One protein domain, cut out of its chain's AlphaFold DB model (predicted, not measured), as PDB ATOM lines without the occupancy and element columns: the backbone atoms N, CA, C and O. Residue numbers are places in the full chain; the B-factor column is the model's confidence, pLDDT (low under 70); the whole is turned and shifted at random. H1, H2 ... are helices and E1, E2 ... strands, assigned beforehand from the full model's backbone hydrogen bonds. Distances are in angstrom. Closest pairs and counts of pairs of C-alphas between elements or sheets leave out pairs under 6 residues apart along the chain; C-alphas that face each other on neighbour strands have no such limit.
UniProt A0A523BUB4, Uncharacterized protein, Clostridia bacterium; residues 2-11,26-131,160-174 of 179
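AT A GLANCE: This is residues 2 to 11, 26 to 131 and 160 to 174 of the 179 residues of an uncharacterized protein of Clostridia bacterium (UniProt A0A523BUB4). A four-stranded parallel sheet, E2, E1, E3, E4 in order across it, makes the core, with H3 packed over one face and H6 over the other, and H2 packs on H3 at a steep tilt without being on the sheet itself. Beyond the E2 edge lies a loop-rich part that holds H4, with H1 at its far end. The printed part has 131 residues with six helices and four strands, H1 H2 E1 H3 E2 H4 H5 E3 H6 E4, a mixed class; under half of the residues are in named elements. The whole is compact, with a radius of gyration of the C-alphas of 13.9 A and spans of 40 by 34 by 31 A.

HOW THE PARTS SIT: H1, residues 2 to 9, is close to but not clearly touching H4, residues 96 to 100; their closest C-alphas, of Thr 2 and Ser 100, are 6.4 A apart. H2, residues 26 to 35, touches H3, residues 51 to 63, at a steep tilt of 48 degrees, the same way, with C-alphas of Ala 30 and Gly 56 closest at 4.0 A. E1, residues 43 to 46, is the parallel neighbour of E2, residues 69 to 72, with N 44 and O 69 2.9 A apart. H3 is on the sheet at a height of 9.7 A, over E1, and E1, H3, E2 form a strand-helix-strand unit, two parallel neighbour strands joined through a helix, with a right-handed crossover. Residues 71 to 72 of E2 pair antiparallel with 76 to 77, and these with 104 to 105. H5, residues 109 to 112, is not on the sheet. E3, residues 124 to 128, is parallel to E1, with N 45 and O 124 2.9 A apart; E2, H4 H5, E3 form a split unit, with E1 between its strands and a right-handed crossover. H6, residues 160 to 166, is on the opposite face from H3, over E3 at a height of 9.2 A. E4, residues 169 to 173, is parallel to E3, with N 127 and O 171 2.8 A apart. In H1, H2, H3 and H6 every O i to N i+4 pair is within hydrogen-bond range; H4 has 0 of 1, but 2 of 2 O i to N i+3 pairs, and H5 is too short for an i+4 pair.

IN THESE COORDINATES: H1 begins at C-alpha 2, (18.346, -25.295, 7.870), and spans 11.0 A. H2 spans 14.3 A, and H3 18.3 A from C-alpha 51 at (21.850, -44.518, 18.706). E1 spans 10.4 A, E2 9.9 A, H4 7.8 A, H5 6.1 A, E3 13.6 A and H6 10.1 A. E4 spans 13.3 A, ending at C-alpha 173, (17.363, -55.634, 22.748).

THE WHOLE: The farthest C-alphas, of Lys 4 and Gln 131, are 41.7 A apart. Residues 12 to 25 and 132 to 159 are not printed, with C-alpha gaps of 16.0 A and 13.0 A. The links E2 to H4 and H5 to E3 are long. Mean pLDDT of the printed part is 73.4; 52 residues are under 70, among them 2 to 11, 80 to 97 and 106 to 122.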
ATOM      1  N   THR A   2      18.004 -23.890   7.558       51.91
ATOM      2  CA  THR A   2      18.346 -25.295   7.870       51.91
ATOM      3  C   THR A   2      19.846 -25.629   7.817       51.91
ATOM      4  O   THR A   2      20.353 -26.311   8.701       51.91
ATOM      5  N   GLY A   3      20.591 -25.087   6.846       54.12
ATOM      6  CA  GLY A   3      21.998 -25.464   6.626       54.12
ATOM      7  C   GLY A   3      22.991 -25.099   7.743       54.12
ATOM      8  O   GLY A   3      23.968 -25.813   7.929       54.12
ATOM      9  N   LYS A   4      22.758 -24.021   8.515       53.28
ATOM     10  CA  LYS A   4      23.690 -23.606   9.589       53.28
ATOM     11  C   LYS A   4      23.568 -24.469  10.847       53.28
ATOM     12  O   LYS A   4      24.583 -24.880  11.390       53.28
ATOM     13  N   VAL A   5      22.340 -24.760  11.281       56.22
ATOM     14  CA  VAL A   5      22.088 -25.580  12.480       56.22
ATOM     15  C   VAL A   5      22.553 -27.015  12.249       56.22
ATOM     16  O   VAL A   5      23.152 -27.628  13.129       56.22
ATOM     17  N   TRP A   6      22.336 -27.539  11.039       57.59
ATOM     18  CA  TRP A   6      22.793 -28.879  10.714       57.59
ATOM     19  C   TRP A   6      24.317 -28.970  10.632       57.59
ATOM     20  O   TRP A   6      24.870 -29.874  11.233       57.59
ATOM     21  N   ALA A   7      25.028 -28.012  10.030       61.88
ATOM     22  CA  ALA A   7      26.499 -28.038  10.011       61.88
ATOM     23  C   ALA A   7      27.136 -28.135  11.421       61.88
ATOM     24  O   ALA A   7      28.196 -28.735  11.601       61.88
ATOM     25  N   GLU A   8      26.479 -27.587  12.446       61.62
ATOM     26  CA  GLU A   8      26.934 -27.689  13.836       61.62
ATOM     27  C   GLU A   8      26.619 -29.055  14.472       61.62
ATOM     28  O   GLU A   8      27.423 -29.562  15.264       61.62
ATOM     29  N   CYS A   9      25.493 -29.674  14.106       58.56
ATOM     30  CA  CYS A   9      24.957 -30.893  14.725       58.56
ATOM     31  C   CYS A   9      25.132 -32.179  13.899       58.56
ATOM     32  O   CYS A   9      24.942 -33.259  14.451       58.56
ATOM     33  N   ALA A  10      25.496 -32.091  12.621       62.16
ATOM     34  CA  ALA A  10      25.668 -33.205  11.693       62.16
ATOM     35  C   ALA A  10      27.053 -33.813  11.820       62.16
ATOM     36  O   ALA A  10      28.050 -33.098  11.959       62.16
ATOM     37  N   ARG A  11      27.136 -35.135  11.754       61.34
ATOM     38  CA  ARG A  11      28.431 -35.801  11.713       61.34
ATOM     39  C   ARG A  11      29.076 -35.545  10.345       61.34
ATOM     40  O   ARG A  11      28.440 -35.777   9.322       61.34
ATOM     41  N   SER A  26      28.335 -51.935  17.082       84.25
ATOM     42  CA  SER A  26      27.283 -50.946  16.832       84.25
ATOM     43  C   SER A  26      26.836 -50.925  15.369       84.25
ATOM     44  O   SER A  26      25.635 -50.880  15.113       84.25
ATOM     45  N   GLU A  27      27.766 -51.012  14.415       85.56
ATOM     46  CA  GLU A  27      27.439 -51.095  12.983       85.56
ATOM     47  C   GLU A  27      26.729 -52.406  12.651       85.56
ATOM     48  O   GLU A  27      25.702 -52.399  11.974       85.56
ATOM     49  N   PHE A  28      27.210 -53.526  13.197       89.19
ATOM     50  CA  PHE A  28      26.537 -54.813  13.045       89.19
ATOM     51  C   PHE A  28      25.094 -54.763  13.554       89.19
ATOM     52  O   PHE A  28      24.167 -55.157  12.848       89.19
ATOM     53  N   LEU A  29      24.884 -54.243  14.765       89.06
ATOM     54  CA  LEU A  29      23.552 -54.120  15.346       89.06
ATOM     55  C   LEU A  29      22.668 -53.145  14.557       89.06
ATOM     56  O   LEU A  29      21.486 -53.432  14.385       89.06
ATOM     57  N   ALA A  30      23.215 -52.049  14.021       90.06
ATOM     58  CA  ALA A  30      22.468 -51.133  13.158       90.06
ATOM     59  C   ALA A  30      21.990 -51.832  11.871       90.06
ATOM     60  O   ALA A  30      20.839 -51.662  11.466       90.06
ATOM     61  N   VAL A  31      22.817 -52.697  11.271       92.81
ATOM     62  CA  VAL A  31      22.408 -53.539  10.131       92.81
ATOM     63  C   VAL A  31      21.294 -54.513  10.526       92.81
ATOM     64  O   VAL A  31      20.342 -54.699   9.765       92.81
ATOM     65  N   ILE A  32      21.369 -55.127  11.713       93.31
ATOM     66  CA  ILE A  32      20.300 -56.006  12.212       93.31
ATOM     67  C   ILE A  32      18.994 -55.227  12.406       93.31
ATOM     68  O   ILE A  32      17.958 -55.665  11.909       93.31
ATOM     69  N   VAL A  33      19.035 -54.061  13.056       92.12
ATOM     70  CA  VAL A  33      17.875 -53.166  13.209       92.12
ATOM     71  C   VAL A  33      17.276 -52.826  11.845       92.12
ATOM     72  O   VAL A  33      16.069 -52.969  11.662       92.12
ATOM     73  N   SER A  34      18.110 -52.441  10.877       93.56
ATOM     74  CA  SER A  34      17.670 -52.098   9.523       93.56
ATOM     75  C   SER A  34      16.903 -53.246   8.860       93.56
ATOM     76  O   SER A  34      15.817 -53.049   8.317       93.56
ATOM     77  N   ARG A  35      17.410 -54.479   8.977       94.44
ATOM     78  CA  ARG A  35      16.769 -55.685   8.422       94.44
ATOM     79  C   ARG A  35      15.483 -56.094   9.136       94.44
ATOM     80  O   ARG A  35      14.668 -56.807   8.553       94.44
ATOM     81  N   LEU A  36      15.297 -55.678  10.386       93.56
ATOM     82  CA  LEU A  36      14.058 -55.915  11.127       93.56
ATOM     83  C   LEU A  36      12.920 -54.995  10.675       93.56
ATOM     84  O   LEU A  36      11.776 -55.248  11.056       93.56
ATOM     85  N   ILE A  37      13.205 -53.969   9.871       93.00
ATOM     86  CA  ILE A  37      12.223 -53.068   9.263       93.00
ATOM     87  C   ILE A  37      11.902 -53.569   7.858       93.00
ATOM     88  O   ILE A  37      12.799 -53.833   7.058       93.00
ATOM     89  N   ARG A  38      10.614 -53.702   7.552       92.31
ATOM     90  CA  ARG A  38      10.132 -54.146   6.246       92.31
ATOM     91  C   ARG A  38       9.829 -52.945   5.346       92.31
ATOM     92  O   ARG A  38       9.466 -51.892   5.865       92.31
ATOM     93  N   PRO A  39       9.910 -53.103   4.013       91.88
ATOM     94  CA  PRO A  39       9.547 -52.042   3.071       91.88
ATOM     95  C   PRO A  39       8.120 -51.492   3.245       91.88
ATOM     96  O   PRO A  39       7.872 -50.341   2.911       91.88
ATOM     97  N   ASP A  40       7.188 -52.301   3.759       89.88
ATOM     98  CA  ASP A  40       5.777 -51.953   3.980       89.88
ATOM     99  C   ASP A  40       5.469 -51.470   5.411       89.88
ATOM    100  O   ASP A  40       4.308 -51.226   5.764       89.88
ATOM    101  N   ASP A  41       6.490 -51.334   6.263       88.00
ATOM    102  CA  ASP A  41       6.326 -50.725   7.575       88.00
ATOM    103  C   ASP A  41       6.136 -49.201   7.409       88.00
ATOM    104  O   ASP A  41       6.964 -48.518   6.813       88.00
ATOM    105  N   GLY A  42       5.029 -48.655   7.925       81.44
ATOM    106  CA  GLY A  42       4.676 -47.239   7.762       81.44
ATOM    107  C   GLY A  42       5.467 -46.310   8.681       81.44
ATOM    108  O   GLY A  42       5.811 -45.193   8.299       81.44
ATOM    109  N   ALA A  43       5.796 -46.776   9.885       81.88
ATOM    110  CA  ALA A  43       6.674 -46.070  10.803       81.88
ATOM    111  C   ALA A  43       7.430 -47.025  11.719       81.88
ATOM    112  O   ALA A  43       6.916 -48.066  12.154       81.88
ATOM    113  N   ALA A  44       8.643 -46.596  12.051       82.69
ATOM    114  CA  ALA A  44       9.487 -47.188  13.066       82.69
ATOM    115  C   ALA A  44       9.689 -46.186  14.205       82.69
ATOM    116  O   ALA A  44       9.895 -44.993  13.974       82.69
ATOM    117  N   GLY A  45       9.646 -46.674  15.438       74.81
ATOM    118  CA  GLY A  45      10.012 -45.908  16.623       74.81
ATOM    119  C   GLY A  45      11.136 -46.590  17.392       74.81
ATOM    120  O   GLY A  45      11.306 -47.809  17.333       74.81
ATOM    121  N   GLY A  46      11.901 -45.795  18.132       67.94
ATOM    122  CA  GLY A  46      12.850 -46.293  19.123       67.94
ATOM    123  C   GLY A  46      12.540 -45.708  20.494       67.94
ATOM    124  O   GLY A  46      12.073 -44.571  20.590       67.94
ATOM    125  N   GLY A  47      12.813 -46.477  21.549       63.25
ATOM    126  CA  GLY A  47      12.878 -45.937  22.905       63.25
ATOM    127  C   GLY A  47      13.959 -44.857  23.043       63.25
ATOM    128  O   GLY A  47      14.742 -44.606  22.128       63.25
ATOM    129  N   VAL A  48      14.011 -44.210  24.206       63.16
ATOM    130  CA  VAL A  48      15.069 -43.241  24.523       63.16
ATOM    131  C   VAL A  48      16.450 -43.908  24.554       63.16
ATOM    132  O   VAL A  48      16.564 -45.091  24.868       63.16
ATOM    133  N   TYR A  49      17.503 -43.145  24.244       65.94
ATOM    134  CA  TYR A  49      18.904 -43.588  24.335       65.94
ATOM    135  C   TYR A  49      19.265 -44.785  23.425       65.94
ATOM    136  O   TYR A  49      19.736 -45.820  23.892       65.94
ATOM    137  N   SER A  50      18.993 -44.690  22.118       73.62
ATOM    138  CA  SER A  50      19.185 -45.817  21.188       73.62
ATOM    139  C   SER A  50      19.808 -45.407  19.848       73.62
ATOM    140  O   SER A  50      19.196 -45.552  18.792       73.62
ATOM    141  N   ASP A  51      21.056 -44.938  19.877       78.06
ATOM    142  CA  ASP A  51      21.850 -44.518  18.706       78.06
ATOM    143  C   ASP A  51      21.917 -45.608  17.627       78.06
ATOM    144  O   ASP A  51      21.732 -45.357  16.440       78.06
ATOM    145  N   VAL A  52      22.109 -46.859  18.052       83.12
ATOM    146  CA  VAL A  52      22.140 -48.030  17.163       83.12
ATOM    147  C   VAL A  52      20.798 -48.233  16.452       83.12
ATOM    148  O   VAL A  52      20.774 -48.586  15.273       83.12
ATOM    149  N   VAL A  53      19.682 -47.979  17.145       85.25
ATOM    150  CA  VAL A  53      18.346 -48.064  16.543       85.25
ATOM    151  C   VAL A  53      18.146 -46.930  15.550       85.25
ATOM    152  O   VAL A  53      17.707 -47.187  14.434       85.25
ATOM    153  N   TYR A  54      18.508 -45.699  15.926       82.56
ATOM    154  CA  TYR A  54      18.454 -44.543  15.029       82.56
ATOM    155  C   TYR A  54      19.202 -44.843  13.724       82.56
ATOM    156  O   TYR A  54      18.610 -44.790  12.648       82.56
ATOM    157  N   ASN A  55      20.462 -45.276  13.825       84.12
ATOM    158  CA  ASN A  55      21.300 -45.596  12.671       84.12
ATOM    159  C   ASN A  55      20.686 -46.695  11.795       84.12
ATOM    160  O   ASN A  55      20.671 -46.570  10.574       84.12
ATOM    161  N   GLY A  56      20.148 -47.758  12.401       89.19
ATOM    162  CA  GLY A  56      19.501 -48.835  11.655       89.19
ATOM    163  C   GLY A  56      18.214 -48.403  10.949       89.19
ATOM    164  O   GLY A  56      17.954 -48.843   9.829       89.19
ATOM    165  N   VAL A  57      17.427 -47.513  11.561       88.56
ATOM    166  CA  VAL A  57      16.225 -46.956  10.929       88.56
ATOM    167  C   VAL A  57      16.592 -46.063   9.748       88.56
ATOM    168  O   VAL A  57      16.007 -46.220   8.676       88.56
ATOM    169  N   ILE A  58      17.576 -45.175   9.916       87.19
ATOM    170  CA  ILE A  58      18.091 -44.353   8.817       87.19
ATOM    171  C   ILE A  58      18.578 -45.249   7.675       87.19
ATOM    172  O   ILE A  58      18.160 -45.066   6.535       87.19
ATOM    173  N   LEU A  59      19.365 -46.280   7.988       90.69
ATOM    174  CA  LEU A  59      19.860 -47.234   6.998       90.69
ATOM    175  C   LEU A  59      18.720 -47.939   6.246       90.69
ATOM    176  O   LEU A  59      18.776 -48.059   5.025       90.69
ATOM    177  N   ALA A  60      17.666 -48.377   6.944       92.50
ATOM    178  CA  ALA A  60      16.493 -48.962   6.291       92.50
ATOM    179  C   ALA A  60      15.792 -47.959   5.365       92.50
ATOM    180  O   ALA A  60      15.466 -48.303   4.230       92.50
ATOM    181  N   ALA A  61      15.603 -46.719   5.826       90.12
ATOM    182  CA  ALA A  61      14.958 -45.669   5.048       90.12
ATOM    183  C   ALA A  61      15.760 -45.279   3.796       90.12
ATOM    184  O   ALA A  61      15.174 -44.935   2.773       90.12
ATOM    185  N   THR A  62      17.091 -45.366   3.851       88.56
ATOM    186  CA  THR A  62      17.966 -45.121   2.699       88.56
ATOM    187  C   THR A  62      17.976 -46.287   1.708       88.56
ATOM    188  O   THR A  62      18.087 -46.053   0.507       88.56
ATOM    189  N   LEU A  63      17.883 -47.536   2.180       93.00
ATOM    190  CA  LEU A  63      18.094 -48.715   1.333       93.00
ATOM    191  C   LEU A  63      16.811 -49.331   0.773       93.00
ATOM    192  O   LEU A  63      16.743 -49.613  -0.421       93.00
ATOM    193  N   HIS A  64      15.818 -49.611   1.621       94.38
ATOM    194  CA  HIS A  64      14.702 -50.491   1.243       94.38
ATOM    195  C   HIS A  64      13.329 -50.068   1.761       94.38
ATOM    196  O   HIS A  64      12.335 -50.667   1.359       94.38
ATOM    197  N   ALA A  65      13.248 -49.058   2.625       92.75
ATOM    198  CA  ALA A  65      11.996 -48.553   3.186       92.75
ATOM    199  C   ALA A  65      11.898 -47.013   3.068       92.75
ATOM    200  O   ALA A  65      11.770 -46.329   4.083       92.75
ATOM    201  N   PRO A  66      11.967 -46.430   1.853       90.25
ATOM    202  CA  PRO A  66      12.019 -44.974   1.662       90.25
ATOM    203  C   PRO A  66      10.775 -44.229   2.167       90.25
ATOM    204  O   PRO A  66      10.876 -43.061   2.547       90.25
ATOM    205  N   ASP A  67       9.627 -44.899   2.248       88.25
ATOM    206  CA  ASP A  67       8.374 -44.320   2.751       88.25
ATOM    207  C   ASP A  67       8.229 -44.422   4.282       88.25
ATOM    208  O   ASP A  67       7.248 -43.945   4.855       88.25
ATOM    209  N   LEU A  68       9.212 -45.014   4.971       87.38
ATOM    210  CA  LEU A  68       9.187 -45.197   6.418       87.38
ATOM    211  C   LEU A  68       9.221 -43.854   7.149       87.38
ATOM    212  O   LEU A  68      10.155 -43.063   7.009       87.38
ATOM    213  N   THR A  69       8.250 -43.626   8.023       83.69
ATOM    214  CA  THR A  69       8.320 -42.519   8.979       83.69
ATOM    215  C   THR A  69       9.135 -42.947  10.195       83.69
ATOM    216  O   THR A  69       8.786 -43.908  10.874       83.69
ATOM    217  N   TYR A  70      10.221 -42.247  10.511       81.00
ATOM    218  CA  TYR A  70      10.921 -42.472  11.772       81.00
ATOM    219  C   TYR A  70      10.444 -41.501  12.840       81.00
ATOM    220  O   TYR A  70      10.410 -40.289  12.618       81.00
ATOM    221  N   ILE A  71      10.120 -42.041  14.012       77.06
ATOM    222  CA  ILE A  71       9.645 -41.274  15.156       77.06
ATOM    223  C   ILE A  71      10.683 -41.342  16.277       77.06
ATOM    224  O   ILE A  71      10.983 -42.420  16.798       77.06
ATOM    225  N   THR A  72      11.217 -40.179  16.658       71.75
ATOM    226  CA  THR A  72      12.287 -40.046  17.655       71.75
ATOM    227  C   THR A  72      11.875 -39.210  18.853       71.75
ATOM    228  O   THR A  72      11.206 -38.182  18.722       71.75
ATOM    229  N   GLY A  73      12.313 -39.642  20.039       63.72
ATOM    230  CA  GLY A  73      12.193 -38.874  21.279       63.72
ATOM    231  C   GLY A  73      10.756 -38.554  21.697       63.72
ATOM    232  O   GLY A  73      10.565 -37.675  22.522       63.72
ATOM    233  N   GLY A  74       9.751 -39.220  21.119       61.06
ATOM    234  CA  GLY A  74       8.335 -38.982  21.412       61.06
ATOM    235  C   GLY A  74       7.707 -37.755  20.741       61.06
ATOM    236  O   GLY A  74       6.500 -37.583  20.874       61.06
ATOM    237  N   TYR A  75       8.474 -36.935  20.010       68.88
ATOM    238  CA  TYR A  75       7.979 -35.649  19.490       68.88
ATOM    239  C   TYR A  75       8.312 -35.365  18.027       68.88
ATOM    240  O   TYR A  75       7.506 -34.736  17.348       68.88
ATOM    241  N   TYR A  76       9.458 -35.812  17.510       76.62
ATOM    242  CA  TYR A  76       9.913 -35.407  16.176       76.62
ATOM    243  C   TYR A  76       9.817 -36.541  15.156       76.62
ATOM    244  O   TYR A  76      10.068 -37.706  15.477       76.62
ATOM    245  N   MET A  77       9.513 -36.181  13.908       79.25
ATOM    246  CA  MET A  77       9.488 -37.094  12.766       79.25
ATOM    247  C   MET A  77      10.610 -36.761  11.783       79.25
ATOM    248  O   MET A  77      10.820 -35.591  11.467       79.25
ATOM    249  N   ASN A  78      11.315 -37.793  11.301       78.88
ATOM    250  CA  ASN A  78      12.341 -37.699  10.250       78.88
ATOM    251  C   ASN A  78      13.356 -36.548  10.451       78.88
ATOM    252  O   ASN A  78      13.701 -35.837   9.511       78.88
ATOM    253  N   VAL A  79      13.827 -36.347  11.686       72.88
ATOM    254  CA  VAL A  79      14.769 -35.267  12.036       72.88
ATOM    255  C   VAL A  79      15.998 -35.283  11.126       72.88
ATOM    256  O   VAL A  79      16.645 -36.322  10.988       72.88
ATOM    257  N   GLY A  80      16.337 -34.114  10.579       67.25
ATOM    258  CA  GLY A  80      17.575 -33.877   9.842       67.25
ATOM    259  C   GLY A  80      17.601 -34.528   8.468       67.25
ATOM    260  O   GLY A  80      18.643 -35.050   8.098       67.25
ATOM    261  N   GLU A  81      16.478 -34.570   7.740       68.56
ATOM    262  CA  GLU A  81      16.388 -35.233   6.424       68.56
ATOM    263  C   GLU A  81      16.885 -36.688   6.464       68.56
ATOM    264  O   GLU A  81      17.468 -37.189   5.503       68.56
ATOM    265  N   ARG A  82      16.692 -37.369   7.604       69.62
ATOM    266  CA  ARG A  82      17.198 -38.730   7.841       69.62
ATOM    267  C   ARG A  82      18.734 -38.833   7.790       69.62
ATOM    268  O   ARG A  82      19.267 -39.874   7.427       69.62
ATOM    269  N   GLN A  83      19.459 -37.783   8.162       67.94
ATOM    270  CA  GLN A  83      20.922 -37.793   8.265       67.94
ATOM    271  C   GLN A  83      21.395 -38.093   9.695       67.94
ATOM    272  O   GLN A  83      20.685 -37.847  10.666       67.94
ATOM    273  N   LEU A  84      22.625 -38.598   9.839       66.31
ATOM    274  CA  LEU A  84      23.202 -38.945  11.142       66.31
ATOM    275  C   LEU A  84      23.623 -37.692  11.939       66.31
ATOM    276  O   LEU A  84      24.527 -36.965  11.511       66.31
ATOM    277  N   PRO A  85      23.042 -37.441  13.124       62.53
ATOM    278  CA  PRO A  85      23.519 -36.384  14.003       62.53
ATOM    279  C   PRO A  85      24.796 -36.815  14.748       62.53
ATOM    280  O   PRO A  85      25.045 -38.002  14.955       62.53
ATOM    281  N   LYS A  86      25.602 -35.844  15.203       60.81
ATOM    282  CA  LYS A  86      26.820 -36.057  16.020       60.81
ATOM    283  C   LYS A  86      26.540 -36.798  17.331       60.81
ATOM    284  O   LYS A  86      27.415 -37.479  17.852       60.81
ATOM    285  N   SER A  87      25.332 -36.650  17.861       58.94
ATOM    286  CA  SER A  87      24.814 -37.355  19.031       58.94
ATOM    287  C   SER A  87      23.372 -37.735  18.739       58.94
ATOM    288  O   SER A  87      22.648 -36.901  18.186       58.94
ATOM    289  N   ALA A  88      22.933 -38.944  19.100       55.97
ATOM    290  CA  ALA A  88      21.569 -39.341  18.781       55.97
ATOM    291  C   ALA A  88      20.552 -38.345  19.365       55.97
ATOM    292  O   ALA A  88      20.674 -37.915  20.518       55.97
ATOM    293  N   PRO A  89      19.514 -37.993  18.591       52.53
ATOM    294  CA  PRO A  89      18.537 -36.988  18.990       52.53
ATOM    295  C   PRO A  89      17.657 -37.483  20.147       52.53
ATOM    296  O   PRO A  89      16.884 -36.727  20.727       52.53
ATOM    297  N   THR A  90      17.797 -38.755  20.526       53.31
ATOM    298  CA  THR A  90      17.066 -39.406  21.605       53.31
ATOM    299  C   THR A  90      17.412 -38.889  23.001       53.31
ATOM    300  O   THR A  90      16.735 -39.273  23.953       53.31
ATOM    301  N   PHE A  91      18.430 -38.031  23.142       48.38
ATOM    302  CA  PHE A  91      18.773 -37.398  24.419       48.38
ATOM    303  C   PHE A  91      17.907 -36.171  24.747       48.38
ATOM    304  O   PHE A  91      17.845 -35.767  25.904       48.38
ATOM    305  N   LEU A  92      17.220 -35.566  23.772       54.38
ATOM    306  CA  LEU A  92      16.554 -34.281  23.990       54.38
ATOM    307  C   LEU A  92      15.183 -34.235  23.301       54.38
ATOM    308  O   LEU A  92      15.052 -33.621  22.241       54.38
ATOM    309  N   PRO A  93      14.129 -34.795  23.926       52.44
ATOM    310  CA  PRO A  93      12.735 -34.532  23.538       52.44
ATOM    311  C   PRO A  93      12.375 -33.033  23.459       52.44
ATOM    312  O   PRO A  93      11.323 -32.682  22.943       52.44
ATOM    313  N   TRP A  94      13.258 -32.154  23.943       56.44
ATOM    314  CA  TRP A  94      13.079 -30.707  24.034       56.44
ATOM    315  C   TRP A  94      14.190 -29.911  23.338       56.44
ATOM    316  O   TRP A  94      14.365 -28.725  23.617       56.44
ATOM    317  N   GLU A  95      14.973 -30.541  22.456       69.50
ATOM    318  CA  GLU A  95      15.958 -29.808  21.662       69.50
ATOM    319  C   GLU A  95      15.249 -28.952  20.610       69.50
ATOM    320  O   GLU A  95      14.911 -29.411  19.517       69.50
ATOM    321  N   TYR A  96      15.041 -27.677  20.940       69.12
ATOM    322  CA  TYR A  96      14.340 -26.726  20.080       69.12
ATOM    323  C   TYR A  96      14.967 -26.607  18.681       69.12
ATOM    324  O   TYR A  96      14.268 -26.304  17.715       69.12
ATOM    325  N   ARG A  97      16.270 -26.887  18.532       69.88
ATOM    326  CA  ARG A  97      16.937 -26.887  17.222       69.88
ATOM    327  C   ARG A  97      16.345 -27.922  16.265       69.88
ATOM    328  O   ARG A  97      16.293 -27.660  15.061       69.88
ATOM    329  N   PHE A  98      15.825 -29.042  16.770       73.31
ATOM    330  CA  PHE A  98      15.219 -30.083  15.936       73.31
ATOM    331  C   PHE A  98      13.894 -29.668  15.295       73.31
ATOM    332  O   PHE A  98      13.572 -30.184  14.230       73.31
ATOM    333  N   PHE A  99      13.189 -28.665  15.828       73.62
ATOM    334  CA  PHE A  99      11.980 -28.116  15.193       73.62
ATOM    335  C   PHE A  99      12.257 -27.603  13.778       73.62
ATOM    336  O   PHE A  99      11.405 -27.694  12.902       73.62
ATOM    337  N   SER A 100      13.452 -27.054  13.555       73.38
ATOM    338  CA  SER A 100      13.818 -26.460  12.269       73.38
ATOM    339  C   SER A 100      14.193 -27.480  11.193       73.38
ATOM    340  O   SER A 100      14.310 -27.101  10.030       73.38
ATOM    341  N   ILE A 101      14.405 -28.743  11.576       73.69
ATOM    342  CA  ILE A 101      14.909 -29.806  10.694       73.69
ATOM    343  C   ILE A 101      14.056 -31.084  10.738       73.69
ATOM    344  O   ILE A 101      14.432 -32.078  10.125       73.69
ATOM    345  N   ALA A 102      12.960 -31.100  11.495       79.00
ATOM    346  CA  ALA A 102      12.006 -32.202  11.500       79.00
ATOM    347  C   ALA A 102      10.971 -32.000  10.388       79.00
ATOM    348  O   ALA A 102      10.452 -30.895  10.227       79.00
ATOM    349  N   ASP A 103      10.616 -33.073   9.680       80.19
ATOM    350  CA  ASP A 103       9.538 -33.044   8.676       80.19
ATOM    351  C   ASP A 103       8.170 -32.797   9.324       80.19
ATOM    352  O   ASP A 103       7.229 -32.312   8.696       80.19
ATOM    353  N   GLY A 104       8.048 -33.154  10.601       77.38
ATOM    354  CA  GLY A 104       6.830 -32.985  11.366       77.38
ATOM    355  C   GLY A 104       7.056 -33.165  12.854       77.38
ATOM    356  O   GLY A 104       8.068 -33.709  13.308       77.38
ATOM    357  N   MET A 105       6.065 -32.714  13.617       74.06
ATOM    358  CA  MET A 105       6.005 -32.922  15.053       74.06
ATOM    359  C   MET A 105       4.730 -33.643  15.440       74.06
ATOM    360  O   MET A 105       3.659 -33.423  14.874       74.06
ATOM    361  N   MET A 106       4.863 -34.499  16.439       68.62
ATOM    362  CA  MET A 106       3.742 -35.096  17.129       68.62
ATOM    363  C   MET A 106       3.123 -34.073  18.074       68.62
ATOM    364  O   MET A 106       3.827 -33.354  18.778       68.62
ATOM    365  N   TYR A 107       1.793 -34.022  18.077       58.22
ATOM    366  CA  TYR A 107       1.027 -33.124  18.939       58.22
ATOM    367  C   TYR A 107       1.162 -33.500  20.425       58.22
ATOM    368  O   TYR A 107       1.081 -32.628  21.282       58.22
ATOM    369  N   ASP A 108       1.400 -34.783  20.723       58.06
ATOM    370  CA  ASP A 108       1.666 -35.304  22.068       58.06
ATOM    371  C   ASP A 108       2.401 -36.662  21.977       58.06
ATOM    372  O   ASP A 108       2.195 -37.406  21.017       58.06
ATOM    373  N   HIS A 109       3.195 -37.045  22.982       55.59
ATOM    374  CA  HIS A 109       3.697 -38.422  23.131       55.59
ATOM    375  C   HIS A 109       2.519 -39.417  23.128       55.59
ATOM    376  O   HIS A 109       2.539 -40.464  22.476       55.59
ATOM    377  N   ASP A 110       1.417 -39.004  23.751       51.56
ATOM    378  CA  ASP A 110       0.156 -39.729  23.807       51.56
ATOM    379  C   ASP A 110      -0.620 -39.688  22.491       51.56
ATOM    380  O   ASP A 110      -1.497 -40.517  22.254       51.56
ATOM    381  N   CYS A 111      -0.258 -38.825  21.542       51.50
ATOM    382  CA  CYS A 111      -0.837 -38.877  20.213       51.50
ATOM    383  C   CYS A 111      -0.275 -40.035  19.384       51.50
ATOM    384  O   CYS A 111      -0.712 -40.160  18.253       51.50
ATOM    385  N   GLN A 112       0.609 -40.903  19.891       53.03
ATOM    386  CA  GLN A 112       0.826 -42.272  19.383       53.03
ATOM    387  C   GLN A 112      -0.059 -43.316  20.079       53.03
ATOM    388  O   GLN A 112      -0.389 -44.340  19.482       53.03
ATOM    389  N   LEU A 113      -0.542 -43.016  21.285       52.47
ATOM    390  CA  LEU A 113      -1.123 -43.982  22.219       52.47
ATOM    391  C   LEU A 113      -2.655 -43.844  22.401       52.47
ATOM    392  O   LEU A 113      -3.339 -44.850  22.512       52.47
ATOM    393  N   TYR A 114      -3.216 -42.629  22.331       50.00
ATOM    394  CA  TYR A 114      -4.584 -42.303  22.775       50.00
ATOM    395  C   TYR A 114      -5.514 -41.690  21.714       50.00
ATOM    396  O   TYR A 114      -6.661 -41.382  22.025       50.00
ATOM    397  N   ASN A 115      -5.085 -41.532  20.456       47.16
ATOM    398  CA  ASN A 115      -6.021 -41.160  19.389       47.16
ATOM    399  C   ASN A 115      -6.724 -42.442  18.900       47.16
ATOM    400  O   ASN A 115      -6.043 -43.307  18.338       47.16
ATOM    401  N   PRO A 116      -8.041 -42.600  19.117       37.16
ATOM    402  CA  PRO A 116      -8.748 -43.841  18.847       37.16
ATOM    403  C   PRO A 116      -8.938 -43.989  17.337       37.16
ATOM    404  O   PRO A 116      -9.785 -43.354  16.717       37.16
ATOM    405  N   GLY A 117      -8.115 -44.824  16.720       44.34
ATOM    406  CA  GLY A 117      -8.234 -45.162  15.312       44.34
ATOM    407  C   GLY A 117      -7.143 -46.142  14.904       44.34
ATOM    408  O   GLY A 117      -6.087 -46.172  15.537       44.34
ATOM    409  N   PRO A 118      -7.364 -46.959  13.861       38.09
ATOM    410  CA  PRO A 118      -6.372 -47.912  13.388       38.09
ATOM    411  C   PRO A 118      -5.164 -47.136  12.862       38.09
ATOM    412  O   PRO A 118      -5.138 -46.705  11.707       38.09
ATOM    413  N   ARG A 119      -4.150 -46.912  13.701       51.50
ATOM    414  CA  ARG A 119      -2.922 -46.275  13.240       51.50
ATOM    415  C   ARG A 119      -2.167 -47.267  12.378       51.50
ATOM    416  O   ARG A 119      -1.371 -48.066  12.848       51.50
ATOM    417  N   LYS A 120      -2.380 -47.132  11.075       48.91
ATOM    418  CA  LYS A 120      -1.526 -47.679  10.017       48.91
ATOM    419  C   LYS A 120      -0.088 -47.142  10.071       48.91
ATOM    420  O   LYS A 120       0.733 -47.615   9.300       48.91
ATOM    421  N   LEU A 121       0.184 -46.164  10.941       52.12
ATOM    422  CA  LEU A 121       1.473 -45.498  11.034       52.12
ATOM    423  C   LEU A 121       2.471 -46.289  11.878       52.12
ATOM    424  O   LEU A 121       3.564 -46.485  11.405       52.12
ATOM    425  N   ALA A 122       2.156 -46.795  13.072       62.12
ATOM    426  CA  ALA A 122       3.195 -47.373  13.933       62.12
ATOM    427  C   ALA A 122       3.296 -48.903  13.775       62.12
ATOM    428  O   ALA A 122       2.440 -49.651  14.249       62.12
ATOM    429  N   ASN A 123       4.319 -49.382  13.063       78.31
ATOM    430  CA  ASN A 123       4.464 -50.801  12.732       78.31
ATOM    431  C   ASN A 123       5.499 -51.511  13.603       78.31
ATOM    432  O   ASN A 123       5.260 -52.641  14.033       78.31
ATOM    433  N   VAL A 124       6.649 -50.871  13.809       85.12
ATOM    434  CA  VAL A 124       7.816 -51.489  14.440       85.12
ATOM    435  C   VAL A 124       8.335 -50.605  15.554       85.12
ATOM    436  O   VAL A 124       8.558 -49.411  15.359       85.12
ATOM    437  N   PHE A 125       8.583 -51.214  16.707       83.19
ATOM    438  CA  PHE A 125       9.191 -50.531  17.836       83.19
ATOM    439  C   PHE A 125      10.338 -51.352  18.419       83.19
ATOM    440  O   PHE A 125      10.257 -52.579  18.516       83.19
ATOM    441  N   PHE A 126      11.425 -50.674  18.777       85.31
ATOM    442  CA  PHE A 126      12.597 -51.295  19.390       85.31
ATOM    443  C   PHE A 126      12.638 -50.961  20.878       85.31
ATOM    444  O   PHE A 126      12.632 -49.788  21.260       85.31
ATOM    445  N   VAL A 127      12.679 -52.003  21.706       82.50
ATOM    446  CA  VAL A 127      12.555 -51.905  23.158       82.50
ATOM    447  C   VAL A 127      13.787 -52.481  23.844       82.50
ATOM    448  O   VAL A 127      14.171 -53.625  23.609       82.50
ATOM    449  N   GLY A 128      14.373 -51.697  24.744       82.00
ATOM    450  CA  GLY A 128      15.368 -52.163  25.704       82.00
ATOM    451  C   GLY A 128      14.769 -52.390  27.092       82.00
ATOM    452  O   GLY A 128      13.708 -51.860  27.421       82.00
ATOM    453  N   GLY A 129      15.474 -53.147  27.928       85.12
ATOM    454  CA  GLY A 129      15.117 -53.323  29.332       85.12
ATOM    455  C   GLY A 129      16.295 -53.800  30.170       85.12
ATOM    456  O   GLY A 129      17.220 -54.423  29.645       85.12
ATOM    457  N   LEU A 130      16.251 -53.525  31.477       87.88
ATOM    458  CA  LEU A 130      17.223 -54.070  32.430       87.88
ATOM    459  C   LEU A 130      17.123 -55.596  32.512       87.88
ATOM    460  O   LEU A 130      18.139 -56.279  32.624       87.88
ATOM    461  N   GLN A 131      15.900 -56.127  32.454       89.00
ATOM    462  CA  GLN A 131      15.635 -57.559  32.369       89.00
ATOM    463  C   GLN A 131      14.543 -57.811  31.336       89.00
ATOM    464  O   GLN A 131      13.546 -57.090  31.288       89.00
ATOM    465  N   ILE A 160       6.962 -47.878  27.401       76.31
ATOM    466  CA  ILE A 160       7.307 -49.233  26.924       76.31
ATOM    467  C   ILE A 160       6.089 -50.164  26.900       76.31
ATOM    468  O   ILE A 160       5.895 -50.857  25.906       76.31
ATOM    469  N   LEU A 161       5.267 -50.158  27.955       75.38
ATOM    470  CA  LEU A 161       4.062 -50.994  28.037       75.38
ATOM    471  C   LEU A 161       3.101 -50.687  26.887       75.38
ATOM    472  O   LEU A 161       2.728 -51.567  26.119       75.38
ATOM    473  N   THR A 162       2.772 -49.410  26.709       74.44
ATOM    474  CA  THR A 162       1.803 -48.985  25.703       74.44
ATOM    475  C   THR A 162       2.304 -49.242  24.285       74.44
ATOM    476  O   THR A 162       1.529 -49.667  23.430       74.44
ATOM    477  N   PHE A 163       3.598 -49.045  24.022       75.06
ATOM    478  CA  PHE A 163       4.185 -49.403  22.732       75.06
ATOM    479  C   PHE A 163       4.177 -50.910  22.501       75.06
ATOM    480  O   PHE A 163       3.846 -51.351  21.405       75.06
ATOM    481  N   ASN A 164       4.481 -51.703  23.524       76.50
ATOM    482  CA  ASN A 164       4.478 -53.152  23.398       76.50
ATOM    483  C   ASN A 164       3.089 -53.706  23.036       76.50
ATOM    484  O   ASN A 164       3.010 -54.633  22.234       76.50
ATOM    485  N   ASP A 165       2.022 -53.100  23.563       76.19
ATOM    486  CA  ASP A 165       0.639 -53.541  23.342       76.19
ATOM    487  C   ASP A 165       0.034 -53.053  22.014       76.19
ATOM    488  O   ASP A 165      -0.849 -53.703  21.457       76.19
ATOM    489  N   ASN A 166       0.477 -51.898  21.504       74.50
ATOM    490  CA  ASN A 166      -0.163 -51.234  20.357       74.50
ATOM    491  C   ASN A 166       0.627 -51.344  19.044       74.50
ATOM    492  O   ASN A 166       0.105 -50.999  17.981       74.50
ATOM    493  N   MET A 167       1.879 -51.801  19.090       76.38
ATOM    494  CA  MET A 167       2.712 -51.965  17.898       76.38
ATOM    495  C   MET A 167       2.428 -53.298  17.214       76.38
ATOM    496  O   MET A 167       2.260 -54.326  17.865       76.38
ATOM    497  N   LYS A 168       2.446 -53.318  15.875       80.62
ATOM    498  CA  LYS A 168       2.294 -54.580  15.129       80.62
ATOM    499  C   LYS A 168       3.440 -55.554  15.413       80.62
ATOM    500  O   LYS A 168       3.229 -56.763  15.373       80.62
ATOM    501  N   ARG A 169       4.653 -55.033  15.629       87.06
ATOM    502  CA  ARG A 169       5.834 -55.797  16.045       87.06
ATOM    503  C   ARG A 169       6.694 -55.002  17.024       87.06
ATOM    504  O   ARG A 169       7.067 -53.863  16.742       87.06
ATOM    505  N   SER A 170       7.107 -55.671  18.093       85.44
ATOM    506  CA  SER A 170       8.090 -55.175  19.057       85.44
ATOM    507  C   SER A 170       9.346 -56.040  18.989       85.44
ATOM    508  O   SER A 170       9.261 -57.266  19.036       85.44
ATOM    509  N   ASN A 171      10.511 -55.410  18.852       87.25
ATOM    510  CA  ASN A 171      11.807 -56.084  18.862       87.25
ATOM    511  C   ASN A 171      12.545 -55.746  20.155       87.25
ATOM    512  O   ASN A 171      12.691 -54.572  20.493       87.25
ATOM    513  N   TYR A 172      13.043 -56.765  20.851       84.94
ATOM    514  CA  TYR A 172      13.707 -56.599  22.140       84.94
ATOM    515  C   TYR A 172      15.228 -56.615  21.987       84.94
ATOM    516  O   TYR A 172      15.787 -57.487  21.321       84.94
ATOM    517  N   SER A 173      15.905 -55.678  22.644       77.75
ATOM    518  CA  SER A 173      17.363 -55.634  22.748       77.75
ATOM    519  C   SER A 173      17.789 -55.729  24.210       77.75
ATOM    520  O   SER A 173      17.381 -54.906  25.029       77.75
ATOM    521  N   ALA A 174      18.645 -56.697  24.531       71.62
ATOM    522  CA  ALA A 174      19.240 -56.853  25.854       71.62
ATOM    523  C   ALA A 174      20.759 -56.957  25.728       71.62
ATOM    524  O   ALA A 174      21.272 -57.687  24.876       71.62
TER     525      ALA A 174